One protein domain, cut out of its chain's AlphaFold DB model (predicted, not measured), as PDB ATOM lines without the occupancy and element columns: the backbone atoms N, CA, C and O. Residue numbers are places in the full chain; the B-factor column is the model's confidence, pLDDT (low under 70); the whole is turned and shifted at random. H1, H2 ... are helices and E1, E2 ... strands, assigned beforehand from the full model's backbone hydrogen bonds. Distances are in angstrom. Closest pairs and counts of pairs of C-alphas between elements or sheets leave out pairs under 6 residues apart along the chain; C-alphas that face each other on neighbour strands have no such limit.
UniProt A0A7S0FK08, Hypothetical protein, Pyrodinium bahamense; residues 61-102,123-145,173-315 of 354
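What this domain is: This is residues 61 to 102, 123 to 145 and 173 to 315 of the 354 residues of the protein "Hypothetical protein" of Pyrodinium bahamense (UniProt A0A7S0FK08). A twisted sheet of six strands forms one wall of a body from which a long helix sticks out like a handle, with residues 84 to 102, of which 84 to 98 belong to H1, standing free. H2 and H8 pack side by side with the root of H1, while short helices make a chain of contacts, H3 to H6 to H5 to H7, in which H6 crosses over the sheet. The printed part has 208 residues with eight named helices and six named strands, in the order E1, H1, H2, E2, H3, E3, E4, H4, H5, E5, H6, E6, H7, H8; the class is mixed, helices and strands. The sheet runs E5, E1, E2, E3, E4, E6, its neighbours antiparallel. The whole is loose, with a radius of gyration of the C-alphas of 20.6 A and spans of 79 by 36 by 31 A, the arm of H1 making much of the length.

Where its parts are: E1, residues 61 to 65, begins at C-alpha 61 (114.417, 148.870, 163.354). H1, residues 69 to 98, is 43.2 A long and ends at C-alpha 98 (129.620, 208.270, 153.250). H2, residues 123 to 133, measures 15.4 A, and E2, residues 137 to 142, 13.6 A. H3 spans residues 173 to 179. E3, residues 182 to 189, is 22.0 A long, and E4, residues 192 to 199, 21.7 A. H4 has residues 208 to 214, H5 224 to 230, E5 241 to 243 and H6 246 to 253. E6, residues 258 to 266, is 22.9 A long and bends by 64 degrees at residue 261. H7 has residues 292 to 298. H8, residues 307 to 315, is 12.6 A long and ends at C-alpha 315 (119.102, 180.267, 159.021).

How they stand to each other: In the sheet, E5 and E6 are the edge strands. Within hydrogen-bond range are N 242 and O 64 between E5 and E1, 2.8 A; N 65 and O 138 between E1 and E2, 2.8 A; N 186 and O 141 between E2 and E3, 2.8 A; N 185 and O 196 in the hairpin of E3 and E4, 2.8 A; and N 195 and O 263 between E4 and E6, 2.8 A. H6 is on the sheet at a height over the sheet of 8.0 A, over E1 and, only just, E2 with 3 of its C-alphas. H6 runs across the strands, at 86 degrees to E1 on the local plane; the closest C-alphas of E1 and H6 are those of Leu 62 and Leu 249, 6.5 A apart. H3 touches H6, with the C-alphas of Glu 174 and Ala 251 closest at 5.0 A. H5 only grazes the sheet with residues 224 to 227. H5 touches H6 about perpendicular, at 90 degrees, with the C-alphas of Ala 225 and Met 253 closest at 5.4 A. H5 and H7 only just touch, with 3 pairs of C-alphas within 8 A, the closest those of Arg 230 and Val 295 at 6.7 A. H4 is on the sheet at a height over the sheet of 9.6 A and touches no helix; its closest C-alphas to E6 are those of Val 210 and Val 260, 6.7 A apart. H1, with residues 69 to 80 alone, touches H8 at a shallow tilt of 17 degrees, the same way, the closest C-alphas being those of Ala 76 and Gly 315 at 4.1 A. With the same residues alone H1 touches H2 at a shallow tilt of 19 degrees, opposite ways, the C-alphas of Val 69 and Ala 133 closest at 6.6 A. H2 touches H8, with the C-alphas of Ile 129 and Val 311 closest at 5.4 A. Every O i to N i+4 pair is within hydrogen-bond range in H1, H2, H3, H5, H6, H7 and H8; in H4 it is 2 of 3.

The domain as a whole: The two C-alphas farthest apart are those of Ala 100 and Gly 205, 79.4 A. Without the free stretch the body spans 58 by 35 by 33 A. Residues 103 to 122 are not printed, with 29.2 A between C-alphas 102 and 123; residues 146 to 172 are not printed either, with 15.3 A between C-alphas 145 and 173. Of the links that are printed whole, E6 to H7 is long, residues 267 to 291. The mean pLDDT of the printed part is 90.8, and residues 203 to 216 are under 70.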
ATOM      1  N   LEU A  61     114.523 147.432 163.579       97.25
ATOM      2  CA  LEU A  61     114.417 148.870 163.354       97.25
ATOM      3  C   LEU A  61     113.473 149.464 164.404       97.25
ATOM      4  O   LEU A  61     112.260 149.299 164.287       97.25
ATOM      5  N   LEU A  62     114.014 150.130 165.425       96.94
ATOM      6  CA  LEU A  62     113.207 150.716 166.498       96.94
ATOM      7  C   LEU A  62     112.627 152.067 166.132       96.94
ATOM      8  O   LEU A  62     111.474 152.330 166.457       96.94
ATOM      9  N   TYR A  63     113.417 152.908 165.472       98.44
ATOM     10  CA  TYR A  63     113.024 154.276 165.173       98.44
ATOM     11  C   TYR A  63     113.530 154.726 163.806       98.44
ATOM     12  O   TYR A  63     114.672 154.446 163.425       98.44
ATOM     13  N   GLN A  64     112.679 155.477 163.110       98.25
ATOM     14  CA  GLN A  64     113.001 156.175 161.877       98.25
ATOM     15  C   GLN A  64     112.400 157.589 161.894       98.25
ATOM     16  O   GLN A  64     111.201 157.778 162.079       98.25
ATOM     17  N   SER A  65     113.238 158.599 161.684       97.75
ATOM     18  CA  SER A  65     112.832 160.004 161.581       97.75
ATOM     19  C   SER A  65     112.016 160.246 160.311       97.75
ATOM     20  O   SER A  65     112.404 159.785 159.238       97.75
ATOM     21  N   SER A  66     110.943 161.041 160.394       97.12
ATOM     22  CA  SER A  66     110.247 161.555 159.205       97.12
ATOM     23  C   SER A  66     110.874 162.844 158.660       97.12
ATOM     24  O   SER A  66     110.493 163.317 157.592       97.12
ATOM     25  N   VAL A  67     111.794 163.452 159.413       96.44
ATOM     26  CA  VAL A  67     112.465 164.705 159.050       96.44
ATOM     27  C   VAL A  67     113.745 164.404 158.278       96.44
ATOM     28  O   VAL A  67     114.635 163.739 158.813       96.44
ATOM     29  N   ASP A  68     113.857 164.958 157.068       95.75
ATOM     30  CA  ASP A  68     115.109 165.017 156.309       95.75
ATOM     31  C   ASP A  68     115.945 166.216 156.780       95.75
ATOM     32  O   ASP A  68     115.752 167.367 156.377       95.75
ATOM     33  N   VAL A  69     116.899 165.953 157.671       96.12
ATOM     34  CA  VAL A  69     117.772 167.002 158.211       96.12
ATOM     35  C   VAL A  69     118.736 167.548 157.166       96.12
ATOM     36  O   VAL A  69     119.149 168.708 157.281       96.12
ATOM     37  N   GLN A  70     119.070 166.784 156.124       95.88
ATOM     38  CA  GLN A  70     119.932 167.280 155.057       95.88
ATOM     39  C   GLN A  70     119.241 168.414 154.291       95.88
ATOM     40  O   GLN A  70     119.866 169.453 154.037       95.88
ATOM     41  N   GLU A  71     117.941 168.275 154.011       96.94
ATOM     42  CA  GLU A  71     117.136 169.337 153.400       96.94
ATOM     43  C   GLU A  71     117.070 170.581 154.302       96.94
ATOM     44  O   GLU A  71     117.359 171.698 153.850       96.94
ATOM     45  N   VAL A  72     116.781 170.405 155.599       97.62
ATOM     46  CA  VAL A  72     116.718 171.522 156.562       97.62
ATOM     47  C   VAL A  72     118.050 172.277 156.629       97.62
ATOM     48  O   VAL A  72     118.078 173.513 156.609       97.62
ATOM     49  N   VAL A  73     119.172 171.554 156.649       97.50
ATOM     50  CA  VAL A  73     120.524 172.131 156.643       97.50
ATOM     51  C   VAL A  73     120.791 172.902 155.354       97.50
ATOM     52  O   VAL A  73     121.325 174.014 155.409       97.50
ATOM     53  N   HIS A  74     120.395 172.359 154.203       97.00
ATOM     54  CA  HIS A  74     120.560 173.022 152.914       97.00
ATOM     55  C   HIS A  74     119.770 174.340 152.852       97.00
ATOM     56  O   HIS A  74     120.319 175.391 152.492       97.00
ATOM     57  N   VAL A  75     118.504 174.325 153.281       97.69
ATOM     58  CA  VAL A  75     117.656 175.525 153.350       97.69
ATOM     59  C   VAL A  75     118.234 176.553 154.325       97.69
ATOM     60  O   VAL A  75     118.335 177.737 153.982       97.69
ATOM     61  N   ALA A  76     118.655 176.130 155.518       97.50
ATOM     62  CA  ALA A  76     119.255 177.019 156.510       97.50
ATOM     63  C   ALA A  76     120.552 177.657 155.993       97.50
ATOM     64  O   ALA A  76     120.735 178.869 156.118       97.50
ATOM     65  N   HIS A  77     121.415 176.880 155.336       96.69
ATOM     66  CA  HIS A  77     122.644 177.380 154.727       96.69
ATOM     67  C   HIS A  77     122.364 178.410 153.625       96.69
ATOM     68  O   HIS A  77     122.977 179.479 153.611       96.69
ATOM     69  N   ARG A  78     121.386 178.151 152.745       97.19
ATOM     70  CA  ARG A  78     120.960 179.120 151.722       97.19
ATOM     71  C   ARG A  78     120.463 180.421 152.357       97.19
ATOM     72  O   ARG A  78     120.817 181.503 151.894       97.19
ATOM     73  N   ARG A  79     119.685 180.340 153.444       97.25
ATOM     74  CA  ARG A  79     119.238 181.526 154.201       97.25
ATOM     75  C   ARG A  79     120.419 182.286 154.819       97.25
ATOM     76  O   ARG A  79     120.415 183.514 154.775       97.25
ATOM     77  N   CYS A  80     121.447 181.591 155.314       97.06
ATOM     78  CA  CYS A  80     122.685 182.223 155.782       97.06
ATOM     79  C   CYS A  80     123.420 182.961 154.658       97.06
ATOM     80  O   CYS A  80     123.813 184.108 154.853       97.06
ATOM     81  N   GLN A  81     123.555 182.357 153.473       96.50
ATOM     82  CA  GLN A  81     124.178 183.006 152.314       96.50
ATOM     83  C   GLN A  81     123.413 184.262 151.879       96.50
ATOM     84  O   GLN A  81     124.028 185.302 151.664       96.50
ATOM     85  N   VAL A  82     122.079 184.193 151.823       97.44
ATOM     86  CA  VAL A  82     121.231 185.370 151.568       97.44
ATOM     87  C   VAL A  82     121.431 186.431 152.656       97.44
ATOM     88  O   VAL A  82     121.537 187.613 152.356       97.44
ATOM     89  N   GLY A  83     121.529 186.029 153.925       95.44
ATOM     90  CA  GLY A  83     121.842 186.944 155.024       95.44
ATOM     91  C   GLY A  83     123.183 187.662 154.838       95.44
ATOM     92  O   GLY A  83     123.255 188.874 155.032       95.44
ATOM     93  N   VAL A  84     124.223 186.940 154.407       96.19
ATOM     94  CA  VAL A  84     125.551 187.502 154.105       96.19
ATOM     95  C   VAL A  84     125.481 188.503 152.957       96.19
ATOM     96  O   VAL A  84     126.008 189.604 153.095       96.19
ATOM     97  N   THR A  85     124.833 188.155 151.841       96.38
ATOM     98  CA  THR A  85     124.759 189.047 150.671       96.38
ATOM     99  C   THR A  85     123.965 190.311 150.975       96.38
ATOM    100  O   THR A  85     124.397 191.401 150.605       96.38
ATOM    101  N   LEU A  86     122.857 190.189 151.711       95.56
ATOM    102  CA  LEU A  86     122.090 191.334 152.196       95.56
ATOM    103  C   LEU A  86     122.941 192.206 153.124       95.56
ATOM    104  O   LEU A  86     123.051 193.406 152.897       95.56
ATOM    105  N   ALA A  87     123.606 191.621 154.122       93.69
ATOM    106  CA  ALA A  87     124.447 192.390 155.035       93.69
ATOM    107  C   ALA A  87     125.576 193.129 154.298       93.69
ATOM    108  O   ALA A  87     125.769 194.322 154.520       93.69
ATOM    109  N   ALA A  88     126.280 192.451 153.388       94.50
ATOM    110  CA  ALA A  88     127.324 193.060 152.569       94.50
ATOM    111  C   ALA A  88     126.778 194.210 151.705       94.50
ATOM    112  O   ALA A  88     127.389 195.274 151.654       94.50
ATOM    113  N   GLY A  89     125.604 194.028 151.090       93.75
ATOM    114  CA  GLY A  89     124.920 195.079 150.337       93.75
ATOM    115  C   GLY A  89     124.550 196.283 151.207       93.75
ATOM    116  O   GLY A  89     124.833 197.416 150.831       93.75
ATOM    117  N   GLY A  90     123.989 196.053 152.397       93.88
ATOM    118  CA  GLY A  90     123.636 197.120 153.337       93.88
ATOM    119  C   GLY A  90     124.851 197.917 153.821       93.88
ATOM    120  O   GLY A  90     124.822 199.145 153.796       93.88
ATOM    121  N   PHE A  91     125.953 197.245 154.170       92.38
ATOM    122  CA  PHE A  91     127.211 197.928 154.496       92.38
ATOM    123  C   PHE A  91     127.799 198.673 153.292       92.38
ATOM    124  O   PHE A  91     128.283 199.791 153.445       92.38
ATOM    125  N   GLY A  92     127.720 198.092 152.092       92.06
ATOM    126  CA  GLY A  92     128.144 198.741 150.852       92.06
ATOM    127  C   GLY A  92     127.378 200.036 150.578       92.06
ATOM    128  O   GLY A  92     127.998 201.047 150.261       92.06
ATOM    129  N   LEU A  93     126.054 200.039 150.781       91.44
ATOM    130  CA  LEU A  93     125.226 201.245 150.660       91.44
ATOM    131  C   LEU A  93     125.673 202.346 151.625       91.44
ATOM    132  O   LEU A  93     125.740 203.507 151.228       91.44
ATOM    133  N   ILE A  94     126.015 201.996 152.868       88.25
ATOM    134  CA  ILE A  94     126.538 202.968 153.833       88.25
ATOM    135  C   ILE A  94     127.861 203.536 153.317       88.25
ATOM    136  O   ILE A  94     127.999 204.751 153.200       88.25
ATOM    137  N   LEU A  95     128.811 202.674 152.947       88.88
ATOM    138  CA  LEU A  95     130.154 203.087 152.533       88.88
ATOM    139  C   LEU A  95     130.144 203.971 151.284       88.88
ATOM    140  O   LEU A  95     130.783 205.019 151.291       88.88
ATOM    141  N   VAL A  96     129.394 203.608 150.240       89.00
ATOM    142  CA  VAL A  96     129.340 204.387 148.989       89.00
ATOM    143  C   VAL A  96     128.829 205.809 149.232       89.00
ATOM    144  O   VAL A  96     129.360 206.750 148.651       89.00
ATOM    145  N   ASN A  97     127.854 205.986 150.127       84.81
ATOM    146  CA  ASN A  97     127.244 207.295 150.380       84.81
ATOM    147  C   ASN A  97     127.998 208.152 151.405       84.81
ATOM    148  O   ASN A  97     127.701 209.332 151.550       84.81
ATOM    149  N   SER A  98     128.968 207.586 152.125       79.06
ATOM    150  CA  SER A  98     129.620 208.270 153.250       79.06
ATOM    151  C   SER A  98     131.147 208.196 153.242       79.06
ATOM    152  O   SER A  98     131.790 208.755 154.130       79.06
ATOM    153  N   ALA A  99     131.750 207.582 152.218       75.44
ATOM    154  CA  ALA A  99     133.199 207.407 152.104       75.44
ATOM    155  C   ALA A  99     133.998 208.716 152.225       75.44
ATOM    156  O   ALA A  99     135.095 208.705 152.773       75.44
ATOM    157  N   ALA A 100     133.452 209.842 151.752       77.75
ATOM    158  CA  ALA A 100     134.112 211.147 151.836       77.75
ATOM    159  C   ALA A 100     133.939 211.851 153.198       77.75
ATOM    160  O   ALA A 100     134.673 212.788 153.497       77.75
ATOM    161  N   LEU A 101     132.968 211.423 154.015       81.19
ATOM    162  CA  LEU A 101     132.559 212.101 155.254       81.19
ATOM    163  C   LEU A 101     132.952 211.332 156.523       81.19
ATOM    164  O   LEU A 101     133.009 211.914 157.606       81.19
ATOM    165  N   ILE A 102     133.205 210.028 156.413       81.31
ATOM    166  CA  ILE A 102     133.517 209.177 157.561       81.31
ATOM    167  C   ILE A 102     135.010 209.270 157.913       81.31
ATOM    168  O   ILE A 102     135.858 208.991 157.063       81.31
ATOM    169  N   VAL A 123     131.057 181.035 158.183       93.12
ATOM    170  CA  VAL A 123     131.933 180.024 158.791       93.12
ATOM    171  C   VAL A 123     131.360 179.517 160.106       93.12
ATOM    172  O   VAL A 123     131.191 178.306 160.275       93.12
ATOM    173  N   VAL A 124     131.047 180.416 161.043       93.94
ATOM    174  CA  VAL A 124     130.609 180.014 162.392       93.94
ATOM    175  C   VAL A 124     129.232 179.361 162.339       93.94
ATOM    176  O   VAL A 124     129.066 178.261 162.866       93.94
ATOM    177  N   ALA A 125     128.270 179.969 161.641       93.75
ATOM    178  CA  ALA A 125     126.931 179.408 161.493       93.75
ATOM    179  C   ALA A 125     126.955 178.051 160.779       93.75
ATOM    180  O   ALA A 125     126.276 177.133 161.223       93.75
ATOM    181  N   ARG A 126     127.787 177.868 159.741       93.25
ATOM    182  CA  ARG A 126     127.934 176.569 159.061       93.25
ATOM    183  C   ARG A 126     128.441 175.483 160.009       93.25
ATOM    184  O   ARG A 126     127.873 174.395 160.049       93.25
ATOM    185  N   ARG A 127     129.485 175.774 160.795       92.88
ATOM    186  CA  ARG A 127     130.013 174.833 161.801       92.88
ATOM    187  C   ARG A 127     128.958 174.492 162.851       92.88
ATOM    188  O   ARG A 127     128.816 173.329 163.208       92.88
ATOM    189  N   LEU A 128     128.219 175.497 163.317       94.06
ATOM    190  CA  LEU A 128     127.161 175.322 164.307       94.06
ATOM    191  C   LEU A 128     126.008 174.472 163.760       94.06
ATOM    192  O   LEU A 128     125.616 173.512 164.414       94.06
ATOM    193  N   ILE A 129     125.521 174.778 162.554       95.56
ATOM    194  CA  ILE A 129     124.473 174.015 161.865       95.56
ATOM    195  C   ILE A 129     124.890 172.551 161.736       95.56
ATOM    196  O   ILE A 129     124.134 171.677 162.146       95.56
ATOM    197  N   ARG A 130     126.110 172.279 161.256       94.69
ATOM    198  CA  ARG A 130     126.622 170.908 161.139       94.69
ATOM    199  C   ARG A 130     126.668 170.193 162.488       94.69
ATOM    200  O   ARG A 130     126.208 169.065 162.594       94.69
ATOM    201  N   ASN A 131     127.197 170.847 163.521       93.25
ATOM    202  CA  ASN A 131     127.319 170.246 164.851       93.25
ATOM    203  C   ASN A 131     125.962 169.986 165.520       93.25
ATOM    204  O   ASN A 131     125.866 169.092 166.356       93.25
ATOM    205  N   ILE A 132     124.937 170.786 165.212       95.62
ATOM    206  CA  ILE A 132     123.571 170.565 165.697       95.62
ATOM    207  C   ILE A 132     122.920 169.435 164.897       95.62
ATOM    208  O   ILE A 132     122.401 168.502 165.498       95.62
ATOM    209  N   ALA A 133     123.007 169.480 163.567       95.88
ATOM    210  CA  ALA A 133     122.450 168.464 162.678       95.88
ATOM    211  C   ALA A 133     123.012 167.063 162.956       95.88
ATOM    212  O   ALA A 133     122.251 166.107 162.996       95.88
ATOM    213  N   ALA A 134     124.312 166.947 163.244       95.00
ATOM    214  CA  ALA A 134     124.961 165.678 163.588       95.00
ATOM    215  C   ALA A 134     124.385 164.993 164.845       95.00
ATOM    216  O   ALA A 134     124.634 163.812 165.058       95.00
ATOM    217  N   ARG A 135     123.625 165.716 165.681       95.62
ATOM    218  CA  ARG A 135     122.942 165.150 166.857       95.62
ATOM    219  C   ARG A 135     121.621 164.489 166.503       95.62
ATOM    220  O   ARG A 135     121.109 163.711 167.297       95.62
ATOM    221  N   HIS A 136     121.027 164.847 165.367       97.19
ATOM    222  CA  HIS A 136     119.750 164.287 164.954       97.19
ATOM    223  C   HIS A 136     119.934 162.827 164.564       97.19
ATOM    224  O   HIS A 136     120.728 162.514 163.675       97.19
ATOM    225  N   VAL A 137     119.201 161.950 165.242       97.62
ATOM    226  CA  VAL A 137     119.135 160.532 164.911       97.62
ATOM    227  C   VAL A 137     118.076 160.369 163.830       97.62
ATOM    228  O   VAL A 137     116.920 160.746 164.015       97.62
ATOM    229  N   GLU A 138     118.478 159.822 162.692       97.62
ATOM    230  CA  GLU A 138     117.581 159.516 161.581       97.62
ATOM    231  C   GLU A 138     117.069 158.083 161.654       97.62
ATOM    232  O   GLU A 138     115.912 157.829 161.328       97.62
ATOM    233  N   ARG A 139     117.912 157.155 162.112       98.06
ATOM    234  CA  ARG A 139     117.579 155.737 162.220       98.06
ATOM    235  C   ARG A 139     118.242 155.128 163.446       98.06
ATOM    236  O   ARG A 139     119.407 155.410 163.721       98.06
ATOM    237  N   LEU A 140     117.510 154.276 164.152       98.25
ATOM    238  CA  LEU A 140     118.024 153.477 165.260       98.25
ATOM    239  C   LEU A 140     117.592 152.026 165.066       98.25
ATOM    240  O   LEU A 140     116.400 151.713 165.103       98.25
ATOM    241  N   THR A 141     118.574 151.155 164.880       98.19
ATOM    242  CA  THR A 141     118.395 149.710 164.757       98.19
ATOM    243  C   THR A 141     119.073 149.037 165.943       98.19
ATOM    244  O   THR A 141     120.197 149.383 166.303       98.19
ATOM    245  N   VAL A 142     118.410 148.061 166.553       96.81
ATOM    246  CA  VAL A 142     119.045 147.168 167.524       96.81
ATOM    247  C   VAL A 142     119.503 145.924 166.790       96.81
ATOM    248  O   VAL A 142     118.710 145.280 166.098       96.81
ATOM    249  N   LEU A 143     120.787 145.613 166.917       95.81
ATOM    250  CA  LEU A 143     121.408 144.471 166.263       95.81
ATOM    251  C   LEU A 143     121.166 143.188 167.082       95.81
ATOM    252  O   LEU A 143     120.871 143.268 168.280       95.81
ATOM    253  N   PRO A 144     121.271 141.999 166.463       90.00
ATOM    254  CA  PRO A 144     121.082 140.736 167.158       90.00
ATOM    255  C   PRO A 144     122.079 140.598 168.305       90.00
ATOM    256  O   PRO A 144     123.261 140.912 168.156       90.00
ATOM    257  N   THR A 145     121.613 140.101 169.447       79.44
ATOM    258  CA  THR A 145     122.510 139.770 170.556       79.44
ATOM    259  C   THR A 145     123.309 138.530 170.148       79.44
ATOM    260  O   THR A 145     122.680 137.529 169.785       79.44
ATOM    261  N   ILE A 173     109.766 145.663 179.392       91.69
ATOM    262  CA  ILE A 173     110.919 145.750 178.484       91.69
ATOM    263  C   ILE A 173     112.111 146.397 179.198       91.69
ATOM    264  O   ILE A 173     113.243 145.966 178.996       91.69
ATOM    265  N   GLU A 174     111.862 147.349 180.096       92.88
ATOM    266  CA  GLU A 174     112.865 147.988 180.950       92.88
ATOM    267  C   GLU A 174     113.558 146.966 181.852       92.88
ATOM    268  O   GLU A 174     114.784 146.949 181.934       92.88
ATOM    269  N   GLU A 175     112.791 146.080 182.496       91.38
ATOM    270  CA  GLU A 175     113.336 145.016 183.342       91.38
ATOM    271  C   GLU A 175     114.192 144.042 182.528       91.38
ATOM    272  O   GLU A 175     115.287 143.665 182.948       91.38
ATOM    273  N   ARG A 176     113.714 143.648 181.342       91.62
ATOM    274  CA  ARG A 176     114.451 142.743 180.451       91.62
ATOM    275  C   ARG A 176     115.732 143.385 179.943       91.62
ATOM    276  O   ARG A 176     116.777 142.744 179.978       91.62
ATOM    277  N   LEU A 177     115.664 144.648 179.528       92.81
ATOM    278  CA  LEU A 177     116.812 145.431 179.085       92.81
ATOM    279  C   LEU A 177     117.829 145.621 180.213       92.81
ATOM    280  O   LEU A 177     119.026 145.505 179.971       92.81
ATOM    281  N   ALA A 178     117.376 145.870 181.443       91.00
ATOM    282  CA  ALA A 178     118.250 146.010 182.602       91.00
ATOM    283  C   ALA A 178     119.040 144.724 182.897       91.00
ATOM    284  O   ALA A 178     120.184 144.817 183.324       91.00
ATOM    285  N   VAL A 179     118.461 143.545 182.640       90.19
ATOM    286  CA  VAL A 179     119.131 142.245 182.839       90.19
ATOM    287  C   VAL A 179     119.942 141.793 181.613       90.19
ATOM    288  O   VAL A 179     120.780 140.902 181.730       90.19
ATOM    289  N   THR A 180     119.747 142.399 180.438       91.06
ATOM    290  CA  THR A 180     120.568 142.129 179.247       91.06
ATOM    291  C   THR A 180     121.977 142.710 179.419       91.06
ATOM    292  O   THR A 180     122.100 143.930 179.402       91.06
ATOM    293  N   PRO A 181     123.049 141.907 179.519       88.88
ATOM    294  CA  PRO A 181     124.380 142.419 179.866       88.88
ATOM    295  C   PRO A 181     124.961 143.359 178.802       88.88
ATOM    296  O   PRO A 181     125.562 144.379 179.143       88.88
ATOM    297  N   GLU A 182     124.745 143.030 177.526       91.31
ATOM    298  CA  GLU A 182     125.283 143.740 176.367       91.31
ATOM    299  C   GLU A 182     124.190 143.941 175.307       91.31
ATOM    300  O   GLU A 182     123.392 143.043 175.027       91.31
ATOM    301  N   LEU A 183     124.145 145.132 174.712       93.75
ATOM    302  CA  LEU A 183     123.229 145.489 173.635       93.75
ATOM    303  C   LEU A 183     123.994 146.209 172.528       93.75
ATOM    304  O   LEU A 183     124.648 147.218 172.782       93.75
ATOM    305  N   HIS A 184     123.859 145.734 171.294       95.56
ATOM    306  CA  HIS A 184     124.486 146.358 170.135       95.56
ATOM    307  C   HIS A 184     123.467 147.195 169.365       95.56
ATOM    308  O   HIS A 184     122.361 146.743 169.063       95.56
ATOM    309  N   LEU A 185     123.851 148.421 169.043       97.69
ATOM    310  CA  LEU A 185     123.026 149.392 168.345       97.69
ATOM    311  C   LEU A 185     123.723 149.840 167.069       97.69
ATOM    312  O   LEU A 185     124.926 150.086 167.060       97.69
ATOM    313  N   GLU A 186     122.936 150.042 166.026       97.94
ATOM    314  CA  GLU A 186     123.319 150.818 164.859       97.94
ATOM    315  C   GLU A 186     122.496 152.111 164.852       97.94
ATOM    316  O   GLU A 186     121.264 152.102 164.829       97.94
ATOM    317  N   MET A 187     123.190 153.244 164.890       97.69
ATOM    318  CA  MET A 187     122.608 154.578 164.896       97.69
ATOM    319  C   MET A 187     123.059 155.354 163.673       97.69
ATOM    320  O   MET A 187     124.238 155.673 163.517       97.69
ATOM    321  N   GLN A 188     122.104 155.739 162.837       97.25
ATOM    322  CA  GLN A 188     122.347 156.657 161.738       97.25
ATOM    323  C   GLN A 188     121.993 158.074 162.178       97.25
ATOM    324  O   GLN A 188     120.872 158.360 162.599       97.25
ATOM    325  N   THR A 189     122.964 158.969 162.062       96.81
ATOM    326  CA  THR A 189     122.806 160.413 162.253       96.81
ATOM    327  C   THR A 189     122.917 161.130 160.910       96.81
ATOM    328  O   THR A 189     123.296 160.529 159.902       96.81
ATOM    329  N   ALA A 190     122.668 162.439 160.899       94.94
ATOM    330  CA  ALA A 190     122.759 163.242 159.679       94.94
ATOM    331  C   ALA A 190     124.154 163.243 159.010       94.94
ATOM    332  O   ALA A 190     124.266 163.618 157.847       94.94
ATOM    333  N   SER A 191     125.226 162.867 159.723       94.81
ATOM    334  CA  SER A 191     126.598 162.863 159.183       94.81
ATOM    335  C   SER A 191     127.356 161.541 159.324       94.81
ATOM    336  O   SER A 191     128.449 161.412 158.773       94.81
ATOM    337  N   ALA A 192     126.840 160.584 160.097       96.00
ATOM    338  CA  ALA A 192     127.578 159.373 160.450       96.00
ATOM    339  C   ALA A 192     126.673 158.172 160.699       96.00
ATOM    340  O   ALA A 192     125.583 158.328 161.255       96.00
ATOM    341  N   CYS A 193     127.196 156.988 160.398       97.12
ATOM    342  CA  CYS A 193     126.698 155.717 160.907       97.12
ATOM    343  C   CYS A 193     127.558 155.313 162.110       97.12
ATOM    344  O   CYS A 193     128.789 155.369 162.047       97.12
ATOM    345  N   ARG A 194     126.918 154.974 163.229       97.12
ATOM    346  CA  ARG A 194     127.574 154.607 164.485       97.12
ATOM    347  C   ARG A 194     127.145 153.206 164.891       97.12
ATOM    348  O   ARG A 194     125.951 152.934 164.943       97.12
ATOM    349  N   TRP A 195     128.105 152.363 165.237       97.38
ATOM    350  CA  TRP A 195     127.882 151.062 165.857       97.38
ATOM    351  C   TRP A 195     128.322 151.163 167.307       97.38
ATOM    352  O   TRP A 195     129.474 151.500 167.584       97.38
ATOM    353  N   ILE A 196     127.379 150.962 168.218       97.06
ATOM    354  CA  ILE A 196     127.526 151.259 169.641       97.06
ATOM    355  C   ILE A 196     127.240 149.984 170.424       97.06
ATOM    356  O   ILE A 196     126.173 149.392 170.269       97.06
ATOM    357  N   THR A 197     128.155 149.605 171.309       95.56
ATOM    358  CA  THR A 197     127.922 148.540 172.289       95.56
ATOM    359  C   THR A 197     127.607 149.181 173.634       95.56
ATOM    360  O   THR A 197     128.430 149.899 174.210       95.56
ATOM    361  N   LEU A 198     126.392 148.937 174.124       95.25
ATOM    362  CA  LEU A 198     125.956 149.306 175.462       95.25
ATOM    363  C   LEU A 198     126.156 148.126 176.401       95.25
ATOM    364  O   LEU A 198     125.668 147.036 176.120       95.25
ATOM    365  N   ALA A 199     126.801 148.354 177.537       92.56
ATOM    366  CA  ALA A 199     127.003 147.327 178.547       92.56
ATOM    367  C   ALA A 199     126.641 147.852 179.934       92.56
ATOM    368  O   ALA A 199     126.676 149.059 180.191       92.56
ATOM    369  N   ASP A 200     126.286 146.952 180.847       89.06
ATOM    370  CA  ASP A 200     126.121 147.343 182.245       89.06
ATOM    371  C   ASP A 200     127.433 147.902 182.827       89.06
ATOM    372  O   ASP A 200     128.511 147.644 182.292       89.06
ATOM    373  N   PRO A 201     127.391 148.673 183.920       81.12
ATOM    374  CA  PRO A 201     128.601 149.118 184.611       81.12
ATOM    375  C   PRO A 201     129.169 148.085 185.607       81.12
ATOM    376  O   PRO A 201     130.298 148.245 186.060       81.12
ATOM    377  N   ALA A 202     128.384 147.077 186.009       74.12
ATOM    378  CA  ALA A 202     128.682 146.179 187.138       74.12
ATOM    379  C   ALA A 202     128.448 144.683 186.834       74.12
ATOM    380  O   ALA A 202     128.244 143.883 187.743       74.12
ATOM    381  N   GLY A 203     128.390 144.320 185.560       63.16
ATOM    382  CA  GLY A 203     127.984 143.009 185.071       63.16
ATOM    383  C   GLY A 203     129.036 141.923 185.271       63.16
ATOM    384  O   GLY A 203     130.233 142.104 185.063       63.16
ATOM    385  N   GLU A 204     128.556 140.747 185.649       56.91
ATOM    386  CA  GLU A 204     129.295 139.496 185.569       56.91
ATOM    387  C   GLU A 204     128.804 138.792 184.295       56.91
ATOM    388  O   GLU A 204     127.614 138.509 184.177       56.91
ATOM    389  N   GLY A 205     129.681 138.563 183.313       59.81
ATOM    390  CA  GLY A 205     129.305 137.907 182.047       59.81
ATOM    391  C   GLY A 205     129.590 138.691 180.765       59.81
ATOM    392  O   GLY A 205     129.040 138.342 179.724       59.81
ATOM    393  N   TYR A 206     130.435 139.720 180.825       65.06
ATOM    394  CA  TYR A 206     130.948 140.378 179.625       65.06
ATOM    395  C   TYR A 206     131.829 139.459 178.787       65.06
ATOM    396  O   TYR A 206     132.475 138.544 179.312       65.06
ATOM    397  N   SER A 207     131.935 139.782 177.501       65.06
ATOM    398  CA  SER A 207     133.086 139.357 176.703       65.06
ATOM    399  C   SER A 207     134.404 139.824 177.351       65.06
ATOM    400  O   SER A 207     134.447 140.846 178.047       65.06
ATOM    401  N   GLU A 208     135.497 139.072 177.156       67.12
ATOM    402  CA  GLU A 208     136.814 139.442 177.711       67.12
ATOM    403  C   GLU A 208     137.250 140.846 177.254       67.12
ATOM    404  O   GLU A 208     137.802 141.606 178.052       67.12
ATOM    405  N   ASP A 209     136.901 141.218 176.019       66.75
ATOM    406  CA  ASP A 209     137.205 142.518 175.414       66.75
ATOM    407  C   ASP A 209     136.512 143.684 176.144       66.75
ATOM    408  O   ASP A 209     137.129 144.716 176.417       66.75
ATOM    409  N   VAL A 210     135.240 143.519 176.527       66.19
ATOM    410  CA  VAL A 210     134.467 144.554 177.238       66.19
ATOM    411  C   VAL A 210     134.896 144.667 178.701       66.19
ATOM    412  O   VAL A 210     134.956 145.771 179.251       66.19
ATOM    413  N   ARG A 211     135.247 143.543 179.338       67.69
ATOM    414  CA  ARG A 211     135.660 143.516 180.746       67.69
ATOM    415  C   ARG A 211     136.893 144.387 181.004       67.69
ATOM    416  O   ARG A 211     136.882 145.171 181.949       67.69
ATOM    417  N   GLY A 212     137.908 144.316 180.140       65.00
ATOM    418  CA  GLY A 212     139.123 145.130 180.272       65.00
ATOM    419  C   GLY A 212     138.881 146.642 180.144       65.00
ATOM    420  O   GLY A 212     139.606 147.435 180.737       65.00
ATOM    421  N   LEU A 213     137.838 147.062 179.418       66.50
ATOM    422  CA  LEU A 213     137.504 148.477 179.207       66.50
ATOM    423  C   LEU A 213     136.740 149.113 180.381       66.50
ATOM    424  O   LEU A 213     136.713 150.342 180.502       66.50
ATOM    425  N   LEU A 214     136.099 148.300 181.226       67.31
ATOM    426  CA  LEU A 214     135.267 148.756 182.344       67.31
ATOM    427  C   LEU A 214     136.055 148.940 183.654       67.31
ATOM    428  O   LEU A 214     135.637 149.733 184.498       67.31
ATOM    429  N   GLU A 215     137.188 148.254 183.833       67.62
ATOM    430  CA  GLU A 215     137.871 148.154 185.135       67.62
ATOM    431  C   GLU A 215     138.471 149.485 185.650       67.62
ATOM    432  O   GLU A 215     138.464 149.698 186.864       67.62
ATOM    433  N   ASP A 216     138.866 150.429 184.782       63.16
ATOM    434  CA  ASP A 216     139.530 151.677 185.219       63.16
ATOM    435  C   ASP A 216     138.640 152.940 185.241       63.16
ATOM    436  O   ASP A 216     138.859 153.826 186.071       63.16
ATOM    437  N   ASP A 217     137.598 153.041 184.401       71.94
ATOM    438  CA  ASP A 217     136.839 154.299 184.233       71.94
ATOM    439  C   ASP A 217     135.305 154.158 184.196       71.94
ATOM    440  O   ASP A 217     134.605 155.170 184.089       71.94
ATOM    441  N   ALA A 218     134.735 152.956 184.355       75.81
ATOM    442  CA  ALA A 218     133.278 152.754 184.260       75.81
ATOM    443  C   ALA A 218     132.467 153.671 185.195       75.81
ATOM    444  O   ALA A 218     131.411 154.171 184.821       75.81
ATOM    445  N   ARG A 219     132.984 153.971 186.394       78.50
ATOM    446  CA  ARG A 219     132.308 154.851 187.369       78.50
ATOM    447  C   ARG A 219     132.251 156.323 186.955       78.50
ATOM    448  O   ARG A 219     131.516 157.089 187.571       78.50
ATOM    449  N   ARG A 220     133.074 156.740 185.990       87.62
ATOM    450  CA  ARG A 220     133.177 158.133 185.533       87.62
ATOM    451  C   ARG A 220     132.491 158.368 184.199       87.62
ATOM    452  O   ARG A 220     132.213 159.525 183.890       87.62
ATOM    453  N   ARG A 221     132.226 157.315 183.427       90.75
ATOM    454  CA  ARG A 221     131.548 157.418 182.133       90.75
ATOM    455  C   ARG A 221     130.083 157.795 182.317       90.75
ATOM    456  O   ARG A 221     129.430 157.367 183.267       90.75
ATOM    457  N   ALA A 222     129.583 158.619 181.406       94.06
ATOM    458  CA  ALA A 222     128.173 158.968 181.368       94.06
ATOM    459  C   ALA A 222     127.331 157.762 180.929       94.06
ATOM    460  O   ALA A 222     127.742 156.986 180.063       94.06
ATOM    461  N   SER A 223     126.136 157.626 181.505       96.00
ATOM    462  CA  SER A 223     125.168 156.636 181.032       96.00
ATOM    463  C   SER A 223     124.639 157.010 179.647       96.00
ATOM    464  O   SER A 223     124.626 158.183 179.259       96.00
ATOM    465  N   PHE A 224     124.142 156.025 178.900       96.94
ATOM    466  CA  PHE A 224     123.481 156.286 177.624       96.94
ATOM    467  C   PHE A 224     122.264 157.212 177.796       96.94
ATOM    468  O   PHE A 224     122.069 158.130 176.996       96.94
ATOM    469  N   ALA A 225     121.519 157.069 178.899       96.81
ATOM    470  CA  ALA A 225     120.460 158.005 179.269       96.81
ATOM    471  C   ALA A 225     120.961 159.448 179.458       96.81
ATOM    472  O   ALA A 225     120.314 160.392 178.999       96.81
ATOM    473  N   ASP A 226     122.123 159.661 180.085       96.44
ATOM    474  CA  ASP A 226     122.704 161.003 180.220       96.44
ATOM    475  C   ASP A 226     123.124 161.582 178.858       96.44
ATOM    476  O   ASP A 226     122.888 162.767 178.593       96.44
ATOM    477  N   ILE A 227     123.707 160.754 177.984       95.81
ATOM    478  CA  ILE A 227     124.159 161.128 176.634       95.81
ATOM    479  C   ILE A 227     122.979 161.590 175.769       95.81
ATOM    480  O   ILE A 227     123.040 162.656 175.140       95.81
ATOM    481  N   CYS A 228     121.895 160.817 175.764       95.69
ATOM    482  CA  CYS A 228     120.691 161.086 174.982       95.69
ATOM    483  C   CYS A 228     119.801 162.169 175.616       95.69
ATOM    484  O   CYS A 228     119.265 163.033 174.923       95.69
ATOM    485  N   GLY A 229     119.662 162.164 176.942       93.38
ATOM    486  CA  GLY A 229     118.738 163.033 177.670       93.38
ATOM    487  C   GLY A 229     119.333 164.380 178.076       93.38
ATOM    488  O   GLY A 229     118.843 165.437 177.669       93.38
ATOM    489  N   ARG A 230     120.381 164.368 178.909       92.31
ATOM    490  CA  ARG A 230     120.938 165.588 179.528       92.31
ATOM    491  C   ARG A 230     121.916 166.311 178.613       92.31
ATOM    492  O   ARG A 230     121.877 167.538 178.523       92.31
ATOM    493  N   LEU A 231     122.785 165.565 177.937       92.25
ATOM    494  CA  LEU A 231     123.745 166.122 176.986       92.25
ATOM    495  C   LEU A 231     123.147 166.329 175.593       92.25
ATOM    496  O   LEU A 231     123.615 167.202 174.853       92.25
ATOM    497  N   ARG A 232     122.123 165.540 175.241       93.19
ATOM    498  CA  ARG A 232     121.475 165.525 173.920       93.19
ATOM    499  C   ARG A 232     122.494 165.497 172.783       93.19
ATOM    500  O   ARG A 232     122.387 166.256 171.817       93.19
ATOM    501  N   LEU A 233     123.527 164.668 172.935       94.19
ATOM    502  CA  LEU A 233     124.472 164.398 171.847       94.19
ATOM    503  C   LEU A 233     123.804 163.573 170.752       94.19
ATOM    504  O   LEU A 233     124.163 163.709 169.588       94.19
ATOM    505  N   LEU A 234     122.802 162.788 171.140       95.75
ATOM    506  CA  LEU A 234     121.898 162.059 170.273       95.75
ATOM    507  C   LEU A 234     120.475 162.513 170.594       95.75
ATOM    508  O   LEU A 234     120.053 162.484 171.749       95.75
ATOM    509  N   HIS A 235     119.752 162.973 169.584       96.12
ATOM    510  CA  HIS A 235     118.374 163.416 169.700       96.12
ATOM    511  C   HIS A 235     117.479 162.548 168.825       96.12
ATOM    512  O   HIS A 235     117.587 162.569 167.599       96.12
ATOM    513  N   VAL A 236     116.580 161.823 169.481       96.00
ATOM    514  CA  VAL A 236     115.492 161.067 168.865       96.00
ATOM    515  C   VAL A 236     114.225 161.901 169.021       96.00
ATOM    516  O   VAL A 236     113.861 162.257 170.144       96.00
ATOM    517  N   ASN A 237     113.580 162.250 167.910       94.31
ATOM    518  CA  ASN A 237     112.358 163.043 167.933       94.31
ATOM    519  C   ASN A 237     111.142 162.109 167.931       94.31
ATOM    520  O   ASN A 237     110.697 161.670 166.874       94.31
ATOM    521  N   LEU A 238     110.617 161.818 169.121       91.50
ATOM    522  CA  LEU A 238     109.471 160.923 169.299       91.50
ATOM    523  C   LEU A 238     108.186 161.460 168.646       91.50
ATOM    524  O   LEU A 238     107.332 160.670 168.262       91.50
ATOM    525  N   ASP A 239     108.067 162.780 168.474       91.50
ATOM    526  CA  ASP A 239     106.869 163.414 167.914       91.50
ATOM    527  C   ASP A 239     106.841 163.381 166.375       91.50
ATOM    528  O   ASP A 239     105.776 163.469 165.766       91.50
ATOM    529  N   ALA A 240     108.009 163.270 165.732       88.56
ATOM    530  CA  ALA A 240     108.173 163.364 164.277       88.56
ATOM    531  C   ALA A 240     108.891 162.141 163.678       88.56
ATOM    532  O   ALA A 240     109.654 162.259 162.717       88.56
ATOM    533  N   GLY A 241     108.692 160.962 164.261       92.62
ATOM    534  CA  GLY A 241     109.264 159.713 163.769       92.62
ATOM    535  C   GLY A 241     108.273 158.559 163.822       92.62
ATOM    536  O   GLY A 241     107.217 158.642 164.444       92.62
ATOM    537  N   THR A 242     108.617 157.473 163.141       95.69
ATOM    538  CA  THR A 242     107.931 156.192 163.261       95.69
ATOM    539  C   THR A 242     108.710 155.295 164.213       95.69
ATOM    540  O   THR A 242     109.921 155.111 164.071       95.69
ATOM    541  N   CYS A 243     108.003 154.727 165.189       95.50
ATOM    542  CA  CYS A 243     108.555 153.793 166.163       95.50
ATOM    543  C   CYS A 243     107.873 152.436 165.991       95.50
ATOM    544  O   CYS A 243     106.644 152.371 165.956       95.50
ATOM    545  N   SER A 244     108.648 151.356 165.885       94.75
ATOM    546  CA  SER A 244     108.077 150.002 165.822       94.75
ATOM    547  C   SER A 244     107.649 149.493 167.201       94.75
ATOM    548  O   SER A 244     106.639 148.803 167.315       94.75
ATOM    549  N   ASP A 245     108.389 149.881 168.242       95.38
ATOM    550  CA  ASP A 245     108.105 149.588 169.645       95.38
ATOM    551  C   ASP A 245     108.497 150.797 170.510       95.38
ATOM    552  O   ASP A 245     109.674 151.040 170.792       95.38
ATOM    553  N   GLN A 246     107.492 151.586 170.900       95.06
ATOM    554  CA  GLN A 246     107.686 152.805 171.688       95.06
ATOM    555  C   GLN A 246     108.220 152.503 173.093       95.06
ATOM    556  O   GLN A 246     109.095 153.218 173.576       95.06
ATOM    557  N   ALA A 247     107.737 151.435 173.731       94.44
ATOM    558  CA  ALA A 247     108.171 151.066 175.074       94.44
ATOM    559  C   ALA A 247     109.642 150.633 175.062       94.44
ATOM    560  O   ALA A 247     110.422 151.052 175.914       94.44
ATOM    561  N   PHE A 248     110.065 149.873 174.046       96.00
ATOM    562  CA  PHE A 248     111.476 149.517 173.912       96.00
ATOM    563  C   PHE A 248     112.358 150.741 173.627       96.00
ATOM    564  O   PHE A 248     113.431 150.880 174.215       96.00
ATOM    565  N   LEU A 249     111.903 151.671 172.787       96.38
ATOM    566  CA  LEU A 249     112.636 152.910 172.547       96.38
ATOM    567  C   LEU A 249     112.790 153.748 173.826       96.38
ATOM    568  O   LEU A 249     113.888 154.213 174.124       96.38
ATOM    569  N   GLU A 250     111.726 153.912 174.611       95.88
ATOM    570  CA  GLU A 250     111.765 154.648 175.880       95.88
ATOM    571  C   GLU A 250     112.662 153.963 176.920       95.88
ATOM    572  O   GLU A 250     113.491 154.626 177.556       95.88
ATOM    573  N   ALA A 251     112.573 152.635 177.038       96.25
ATOM    574  CA  ALA A 251     113.457 151.829 177.878       96.25
ATOM    575  C   ALA A 251     114.929 152.009 177.477       96.25
ATOM    576  O   ALA A 251     115.805 152.187 178.324       96.25
ATOM    577  N   LEU A 252     115.210 152.017 176.172       97.00
ATOM    578  CA  LEU A 252     116.555 152.211 175.643       97.00
ATOM    579  C   LEU A 252     117.083 153.618 175.932       97.00
ATOM    580  O   LEU A 252     118.214 153.767 176.381       97.00
ATOM    581  N   MET A 253     116.265 154.649 175.742       96.88
ATOM    582  CA  MET A 253     116.656 156.041 175.986       96.88
ATOM    583  C   MET A 253     116.813 156.377 177.477       96.88
ATOM    584  O   MET A 253     117.469 157.361 177.814       96.88
ATOM    585  N   SER A 254     116.241 155.566 178.370       96.25
ATOM    586  CA  SER A 254     116.353 155.699 179.831       96.25
ATOM    587  C   SER A 254     117.345 154.717 180.471       96.25
ATOM    588  O   SER A 254     117.544 154.739 181.692       96.25
ATOM    589  N   THR A 255     118.015 153.890 179.662       96.56
ATOM    590  CA  THR A 255     118.935 152.864 180.154       96.56
ATOM    591  C   THR A 255     120.152 153.451 180.873       96.56
ATOM    592  O   THR A 255     120.762 154.430 180.440       96.56
ATOM    593  N   GLN A 256     120.547 152.799 181.966       95.50
ATOM    594  CA  GLN A 256     121.743 153.150 182.740       95.50
ATOM    595  C   GLN A 256     123.018 152.482 182.207       95.50
ATOM    596  O   GLN A 256     124.087 152.624 182.799       95.50
ATOM    597  N   LYS A 257     122.914 151.751 181.093       95.44
ATOM    598  CA  LYS A 257     124.065 151.133 180.436       95.44
ATOM    599  C   LYS A 257     125.042 152.191 179.929       95.44
ATOM    600  O   LYS A 257     124.651 153.299 179.553       95.44
ATOM    601  N   LEU A 258     126.317 151.834 179.933       95.44
ATOM    602  CA  LEU A 258     127.421 152.661 179.467       95.44
ATOM    603  C   LEU A 258     127.745 152.325 178.014       95.44
ATOM    604  O   LEU A 258     127.633 151.173 177.600       95.44
ATOM    605  N   VAL A 259     128.217 153.317 177.264       95.00
ATOM    606  CA  VAL A 259     128.830 153.083 175.952       95.00
ATOM    607  C   VAL A 259     130.251 152.562 176.177       95.00
ATOM    608  O   VAL A 259     131.132 153.306 176.621       95.00
ATOM    609  N   VAL A 260     130.474 151.272 175.917       91.88
ATOM    610  CA  VAL A 260     131.787 150.634 176.126       91.88
ATOM    611  C   VAL A 260     132.636 150.636 174.868       91.88
ATOM    612  O   VAL A 260     133.825 150.943 174.944       91.88
ATOM    613  N   GLU A 261     132.007 150.391 173.724       91.88
ATOM    614  CA  GLU A 261     132.638 150.384 172.413       91.88
ATOM    615  C   GLU A 261     131.821 151.244 171.456       91.88
ATOM    616  O   GLU A 261     130.586 151.258 171.489       91.88
ATOM    617  N   GLU A 262     132.528 151.974 170.601       94.38
ATOM    618  CA  GLU A 262     131.919 152.760 169.548       94.38
ATOM    619  C   GLU A 262     132.812 152.769 168.313       94.38
ATOM    620  O   GLU A 262     133.987 153.137 168.370       94.38
ATOM    621  N   ARG A 263     132.207 152.454 167.170       94.88
ATOM    622  CA  ARG A 263     132.764 152.706 165.845       94.88
ATOM    623  C   ARG A 263     131.879 153.717 165.137       94.88
ATOM    624  O   ARG A 263     130.661 153.571 165.131       94.88
ATOM    625  N   ALA A 264     132.479 154.729 164.521       95.06
ATOM    626  CA  ALA A 264     131.750 155.752 163.785       95.06
ATOM    627  C   ALA A 264     132.374 155.967 162.408       95.06
ATOM    628  O   ALA A 264     133.567 156.256 162.302       95.06
ATOM    629  N   GLU A 265     131.554 155.880 161.366       94.81
ATOM    630  CA  GLU A 265     131.972 156.098 159.983       94.81
ATOM    631  C   GLU A 265     131.203 157.265 159.361       94.81
ATOM    632  O   GLU A 265     130.013 157.449 159.644       94.81
ATOM    633  N   PRO A 266     131.872 158.099 158.544       93.94
ATOM    634  CA  PRO A 266     131.190 159.142 157.800       93.94
ATOM    635  C   PRO A 266     130.217 158.500 156.813       93.94
ATOM    636  O   PRO A 266     130.542 157.530 156.136       93.94
ATOM    637  N   ARG A 267     129.019 159.064 156.720       92.56
ATOM    638  CA  ARG A 267     127.976 158.545 155.839       92.56
ATOM    639  C   ARG A 267     128.219 158.990 154.388       92.56
ATOM    640  O   ARG A 267     128.436 160.178 154.145       92.56
ATOM    641  N   GLU A 268     128.150 158.057 153.440       90.12
ATOM    642  CA  GLU A 268     128.514 158.284 152.029       90.12
ATOM    643  C   GLU A 268     127.548 159.209 151.275       90.12
ATOM    644  O   GLU A 268     127.973 160.026 150.462       90.12
ATOM    645  N   ASP A 269     126.253 159.137 151.579       92.44
ATOM    646  CA  ASP A 269     125.185 159.935 150.963       92.44
ATOM    647  C   ASP A 269     124.955 161.287 151.665       92.44
ATOM    648  O   ASP A 269     123.938 161.950 151.469       92.44
ATOM    649  N   THR A 270     125.907 161.722 152.491       91.62
ATOM    650  CA  THR A 270     125.832 163.000 153.206       91.62
ATOM    651  C   THR A 270     126.200 164.167 152.291       91.62
ATOM    652  O   THR A 270     127.249 164.162 151.644       91.62
ATOM    653  N   THR A 271     125.409 165.247 152.297       92.31
ATOM    654  CA  THR A 271     125.798 166.472 151.572       92.31
ATOM    655  C   THR A 271     127.157 167.047 152.035       92.31
ATOM    656  O   THR A 271     127.511 166.976 153.217       92.31
ATOM    657  N   PRO A 272     127.894 167.777 151.168       92.00
ATOM    658  CA  PRO A 272     129.158 168.438 151.538       92.00
ATOM    659  C   PRO A 272     129.052 169.459 152.688       92.00
ATOM    660  O   PRO A 272     130.059 169.921 153.234       92.00
ATOM    661  N   LEU A 273     127.835 169.882 153.041       92.19
ATOM    662  CA  LEU A 273     127.586 170.772 154.175       92.19
ATOM    663  C   LEU A 273     127.720 170.046 155.518       92.19
ATOM    664  O   LEU A 273     128.154 170.665 156.493       92.19
ATOM    665  N   LEU A 274     127.387 168.756 155.541       93.00
ATOM    666  CA  LEU A 274     127.420 167.893 156.716       93.00
ATOM    667  C   LEU A 274     128.640 166.969 156.756       93.00
ATOM    668  O   LEU A 274     128.966 166.457 157.824       93.00
ATOM    669  N   ALA A 275     129.354 166.833 155.636       90.50
ATOM    670  CA  ALA A 275     130.572 166.043 155.546       90.50
ATOM    671  C   ALA A 275     131.609 166.400 156.632       90.50
ATOM    672  O   ALA A 275     131.823 167.567 157.014       90.50
ATOM    673  N   THR A 276     132.287 165.354 157.101       87.25
ATOM    674  CA  THR A 276     133.426 165.449 158.012       87.25
ATOM    675  C   THR A 276     134.511 166.316 157.368       87.25
ATOM    676  O   THR A 276     134.836 166.129 156.195       87.25
ATOM    677  N   PRO A 277     135.052 167.320 158.082       85.00
ATOM    678  CA  PRO A 277     136.057 168.194 157.501       85.00
ATOM    679  C   PRO A 277     137.341 167.406 157.194       85.00
ATOM    680  O   PRO A 277     137.684 166.489 157.945       85.00
ATOM    681  N   PRO A 278     138.072 167.771 156.127       82.62
ATOM    682  CA  PRO A 278     139.302 167.082 155.760       82.62
ATOM    683  C   PRO A 278     140.311 167.146 156.914       82.62
ATOM    684  O   PRO A 278     140.516 168.206 157.510       82.62
ATOM    685  N   GLY A 279     140.914 166.002 157.236       82.56
ATOM    686  CA  GLY A 279     141.876 165.859 158.333       82.56
ATOM    687  C   GLY A 279     141.270 165.537 159.705       82.56
ATOM    688  O   GLY A 279     142.030 165.310 160.641       82.56
ATOM    689  N   ALA A 280     139.941 165.484 159.848       82.06
ATOM    690  CA  ALA A 280     139.321 164.921 161.047       82.06
ATOM    691  C   ALA A 280     139.250 163.389 160.937       82.06
ATOM    692  O   ALA A 280     138.812 162.859 159.918       82.06
ATOM    693  N   SER A 281     139.684 162.690 161.987       77.50
ATOM    694  CA  SER A 281     139.719 161.223 162.043       77.50
ATOM    695  C   SER A 281     138.346 160.590 162.267       77.50
ATOM    696  O   SER A 281     138.131 159.462 161.841       77.50
ATOM    697  N   THR A 282     137.417 161.297 162.919       80.44
ATOM    698  CA  THR A 282     136.091 160.776 163.282       80.44
ATOM    699  C   THR A 282     134.974 161.798 163.023       80.44
ATOM    700  O   THR A 282     135.191 163.015 163.117       80.44
ATOM    701  N   PRO A 283     133.751 161.339 162.688       81.62
ATOM    702  CA  PRO A 283     132.609 162.211 162.446       81.62
ATOM    703  C   PRO A 283     131.946 162.647 163.768       81.62
ATOM    704  O   PRO A 283     130.875 162.176 164.155       81.62
ATOM    705  N   GLY A 284     132.590 163.587 164.463       83.62
ATOM    706  CA  GLY A 284     132.102 164.169 165.720       83.62
ATOM    707  C   GLY A 284     132.708 163.532 166.978       83.62
ATOM    708  O   GLY A 284     133.612 162.708 166.869       83.62
ATOM    709  N   PRO A 285     132.251 163.940 168.179       86.56
ATOM    710  CA  PRO A 285     132.752 163.378 169.430       86.56
ATOM    711  C   PRO A 285     132.378 161.895 169.546       86.56
ATOM    712  O   PRO A 285     131.292 161.494 169.106       86.56
ATOM    713  N   MET A 286     133.273 161.108 170.142       92.25
ATOM    714  CA  MET A 286     132.991 159.729 170.528       92.25
ATOM    715  C   MET A 286     132.179 159.731 171.827       92.25
ATOM    716  O   MET A 286     132.536 160.393 172.798       92.25
ATOM    717  N   LEU A 287     131.053 159.030 171.815       93.88
ATOM    718  CA  LEU A 287     130.144 158.825 172.935       93.88
ATOM    719  C   LEU A 287     130.785 157.973 174.035       93.88
ATOM    720  O   LEU A 287     130.495 158.194 175.208       93.88
ATOM    721  N   SER A 288     131.676 157.046 173.669       91.56
ATOM    722  CA  SER A 288     132.431 156.212 174.619       91.56
ATOM    723  C   SER A 288     133.386 157.012 175.517       91.56
ATOM    724  O   SER A 288     133.718 156.570 176.617       91.56
ATOM    725  N   GLU A 289     133.805 158.203 175.076       92.31
ATOM    726  CA  GLU A 289     134.724 159.092 175.800       92.31
ATOM    727  C   GLU A 289     134.001 160.081 176.731       92.31
ATOM    728  O   GLU A 289     134.649 160.843 177.450       92.31
ATOM    729  N   VAL A 290     132.666 160.103 176.716       93.44
ATOM    730  CA  VAL A 290     131.873 161.092 177.451       93.44
ATOM    731  C   VAL A 290     131.842 160.763 178.941       93.44
ATOM    732  O   VAL A 290     131.390 159.694 179.361       93.44
ATOM    733  N   MET A 291     132.261 161.726 179.760       93.69
ATOM    734  CA  MET A 291     132.335 161.575 181.211       93.69
ATOM    735  C   MET A 291     131.154 162.257 181.912       93.69
ATOM    736  O   MET A 291     130.580 163.231 181.423       93.69
ATOM    737  N   LEU A 292     130.824 161.806 183.123       92.81
ATOM    738  CA  LEU A 292     129.806 162.421 183.986       92.81
ATOM    739  C   LEU A 292     130.107 163.897 184.276       92.81
ATOM    740  O   LEU A 292     129.190 164.717 184.335       92.81
ATOM    741  N   SER A 293     131.387 164.267 184.380       93.06
ATOM    742  CA  SER A 293     131.794 165.668 184.530       93.06
ATOM    743  C   SER A 293     131.372 166.533 183.342       93.06
ATOM    744  O   SER A 293     131.017 167.697 183.530       93.06
ATOM    745  N   ASP A 294     131.372 165.974 182.128       92.31
ATOM    746  CA  ASP A 294     130.913 166.685 180.935       92.31
ATOM    747  C   ASP A 294     129.401 166.897 181.005       92.31
ATOM    748  O   ASP A 294     128.916 167.992 180.714       92.31
ATOM    749  N   VAL A 295     128.656 165.892 181.483       91.38
ATOM    750  CA  VAL A 295     127.212 165.994 181.741       91.38
ATOM    751  C   VAL A 295     126.915 167.146 182.700       91.38
ATOM    752  O   VAL A 295     126.067 167.986 182.410       91.38
ATOM    753  N   GLU A 296     127.626 167.237 183.822       91.31
ATOM    754  CA  GLU A 296     127.403 168.287 184.822       91.31
ATOM    755  C   GLU A 296     127.705 169.695 184.298       91.31
ATOM    756  O   GLU A 296     126.952 170.637 184.571       91.31
ATOM    757  N   GLN A 297     128.780 169.839 183.520       89.88
ATOM    758  CA  GLN A 297     129.183 171.122 182.948       89.88
ATOM    759  C   GLN A 297     128.250 171.565 181.819       89.88
ATOM    760  O   GLN A 297     127.873 172.738 181.736       89.88
ATOM    761  N   VAL A 298     127.871 170.635 180.944       88.56
ATOM    762  CA  VAL A 298     127.219 170.949 179.673       88.56
ATOM    763  C   VAL A 298     125.698 170.926 179.789       88.56
ATOM    764  O   VAL A 298     125.059 171.749 179.135       88.56
ATOM    765  N   ALA A 299     125.096 170.112 180.669       85.81
ATOM    766  CA  ALA A 299     123.634 169.966 180.776       85.81
ATOM    767  C   ALA A 299     122.873 171.290 180.981       85.81
ATOM    768  O   ALA A 299     121.712 171.403 180.604       85.81
ATOM    769  N   ARG A 300     123.518 172.325 181.540       85.56
ATOM    770  CA  ARG A 300     122.910 173.658 181.730       85.56
ATOM    771  C   ARG A 300     122.898 174.529 180.469       85.56
ATOM    772  O   ARG A 300     122.245 175.570 180.449       85.56
ATOM    773  N   VAL A 301     123.679 174.165 179.457       86.81
ATOM    774  CA  VAL A 301     123.921 174.964 178.245       86.81
ATOM    775  C   VAL A 301     123.336 174.299 176.999       86.81
ATOM    776  O   VAL A 301     123.155 174.968 175.981       86.81
ATOM    777  N   VAL A 302     123.026 173.002 177.062       87.12
ATOM    778  CA  VAL A 302     122.398 172.274 175.954       87.12
ATOM    779  C   VAL A 302     121.029 172.874 175.647       87.12
ATOM    780  O   VAL A 302     120.203 173.073 176.534       87.12
ATOM    781  N   SER A 303     120.796 173.172 174.370       86.75
ATOM    782  CA  SER A 303     119.488 173.625 173.904       86.75
ATOM    783  C   SER A 303     118.458 172.513 174.072       86.75
ATOM    784  O   SER A 303     118.714 171.366 173.704       86.75
ATOM    785  N   THR A 304     117.276 172.863 174.577       89.94
ATOM    786  CA  THR A 304     116.142 171.938 174.621       89.94
ATOM    787  C   THR A 304     115.393 171.844 173.288       89.94
ATOM    788  O   THR A 304     114.508 171.005 173.152       89.94
ATOM    789  N   GLU A 305     115.728 172.703 172.323       94.19
ATOM    790  CA  GLU A 305     115.100 172.740 170.999       94.19
ATOM    791  C   GLU A 305     115.553 171.533 170.152       94.19
ATOM    792  O   GLU A 305     116.746 171.199 170.184       94.19
ATOM    793  N   PRO A 306     114.647 170.890 169.389       95.06
ATOM    794  CA  PRO A 306     115.006 169.859 168.421       95.06
ATOM    795  C   PRO A 306     116.071 170.355 167.424       95.06
ATOM    796  O   PRO A 306     116.033 171.521 167.012       95.06
ATOM    797  N   PRO A 307     117.020 169.504 166.987       95.88
ATOM    798  CA  PRO A 307     118.092 169.899 166.079       95.88
ATOM    799  C   PRO A 307     117.605 170.553 164.785       95.88
ATOM    800  O   PRO A 307     118.154 171.580 164.388       95.88
ATOM    801  N   ALA A 308     116.567 169.997 164.153       96.56
ATOM    802  CA  ALA A 308     116.008 170.532 162.913       96.56
ATOM    803  C   ALA A 308     115.480 171.968 163.099       96.56
ATOM    804  O   ALA A 308     115.850 172.870 162.346       96.56
ATOM    805  N   GLU A 309     114.707 172.212 164.160       96.88
ATOM    806  CA  GLU A 309     114.183 173.542 164.489       96.88
ATOM    807  C   GLU A 309     115.303 174.534 164.824       96.88
ATOM    808  O   GLU A 309     115.304 175.677 164.360       96.88
ATOM    809  N   ALA A 310     116.300 174.098 165.599       96.62
ATOM    810  CA  ALA A 310     117.445 174.927 165.953       96.62
ATOM    811  C   ALA A 310     118.260 175.335 164.711       96.62
ATOM    812  O   ALA A 310     118.657 176.498 164.585       96.62
ATOM    813  N   VAL A 311     118.475 174.408 163.770       97.31
ATOM    814  CA  VAL A 311     119.120 174.683 162.477       97.31
ATOM    815  C   VAL A 311     118.299 175.680 161.664       97.31
ATOM    816  O   VAL A 311     118.846 176.677 161.179       97.31
ATOM    817  N   GLU A 312     116.987 175.467 161.555       97.25
ATOM    818  CA  GLU A 312     116.114 176.368 160.810       97.25
ATOM    819  C   GLU A 312     116.167 177.794 161.377       97.25
ATOM    820  O   GLU A 312     116.330 178.774 160.636       97.25
ATOM    821  N   LYS A 313     116.096 177.908 162.703       96.88
ATOM    822  CA  LYS A 313     116.145 179.166 163.444       96.88
ATOM    823  C   LYS A 313     117.449 179.925 163.224       96.88
ATOM    824  O   LYS A 313     117.417 181.154 163.123       96.88
ATOM    825  N   ILE A 314     118.587 179.233 163.120       96.19
ATOM    826  CA  ILE A 314     119.872 179.858 162.762       96.19
ATOM    827  C   ILE A 314     119.776 180.493 161.373       96.19
ATOM    828  O   ILE A 314     120.091 181.676 161.223       96.19
ATOM    829  N   GLY A 315     119.281 179.749 160.379       95.75
ATOM    830  CA  GLY A 315     119.102 180.267 159.021       95.75
ATOM    831  C   GLY A 315     118.152 181.468 158.971       95.75
ATOM    832  O   GLY A 315     118.439 182.476 158.323       95.75
TER     833      GLY A 315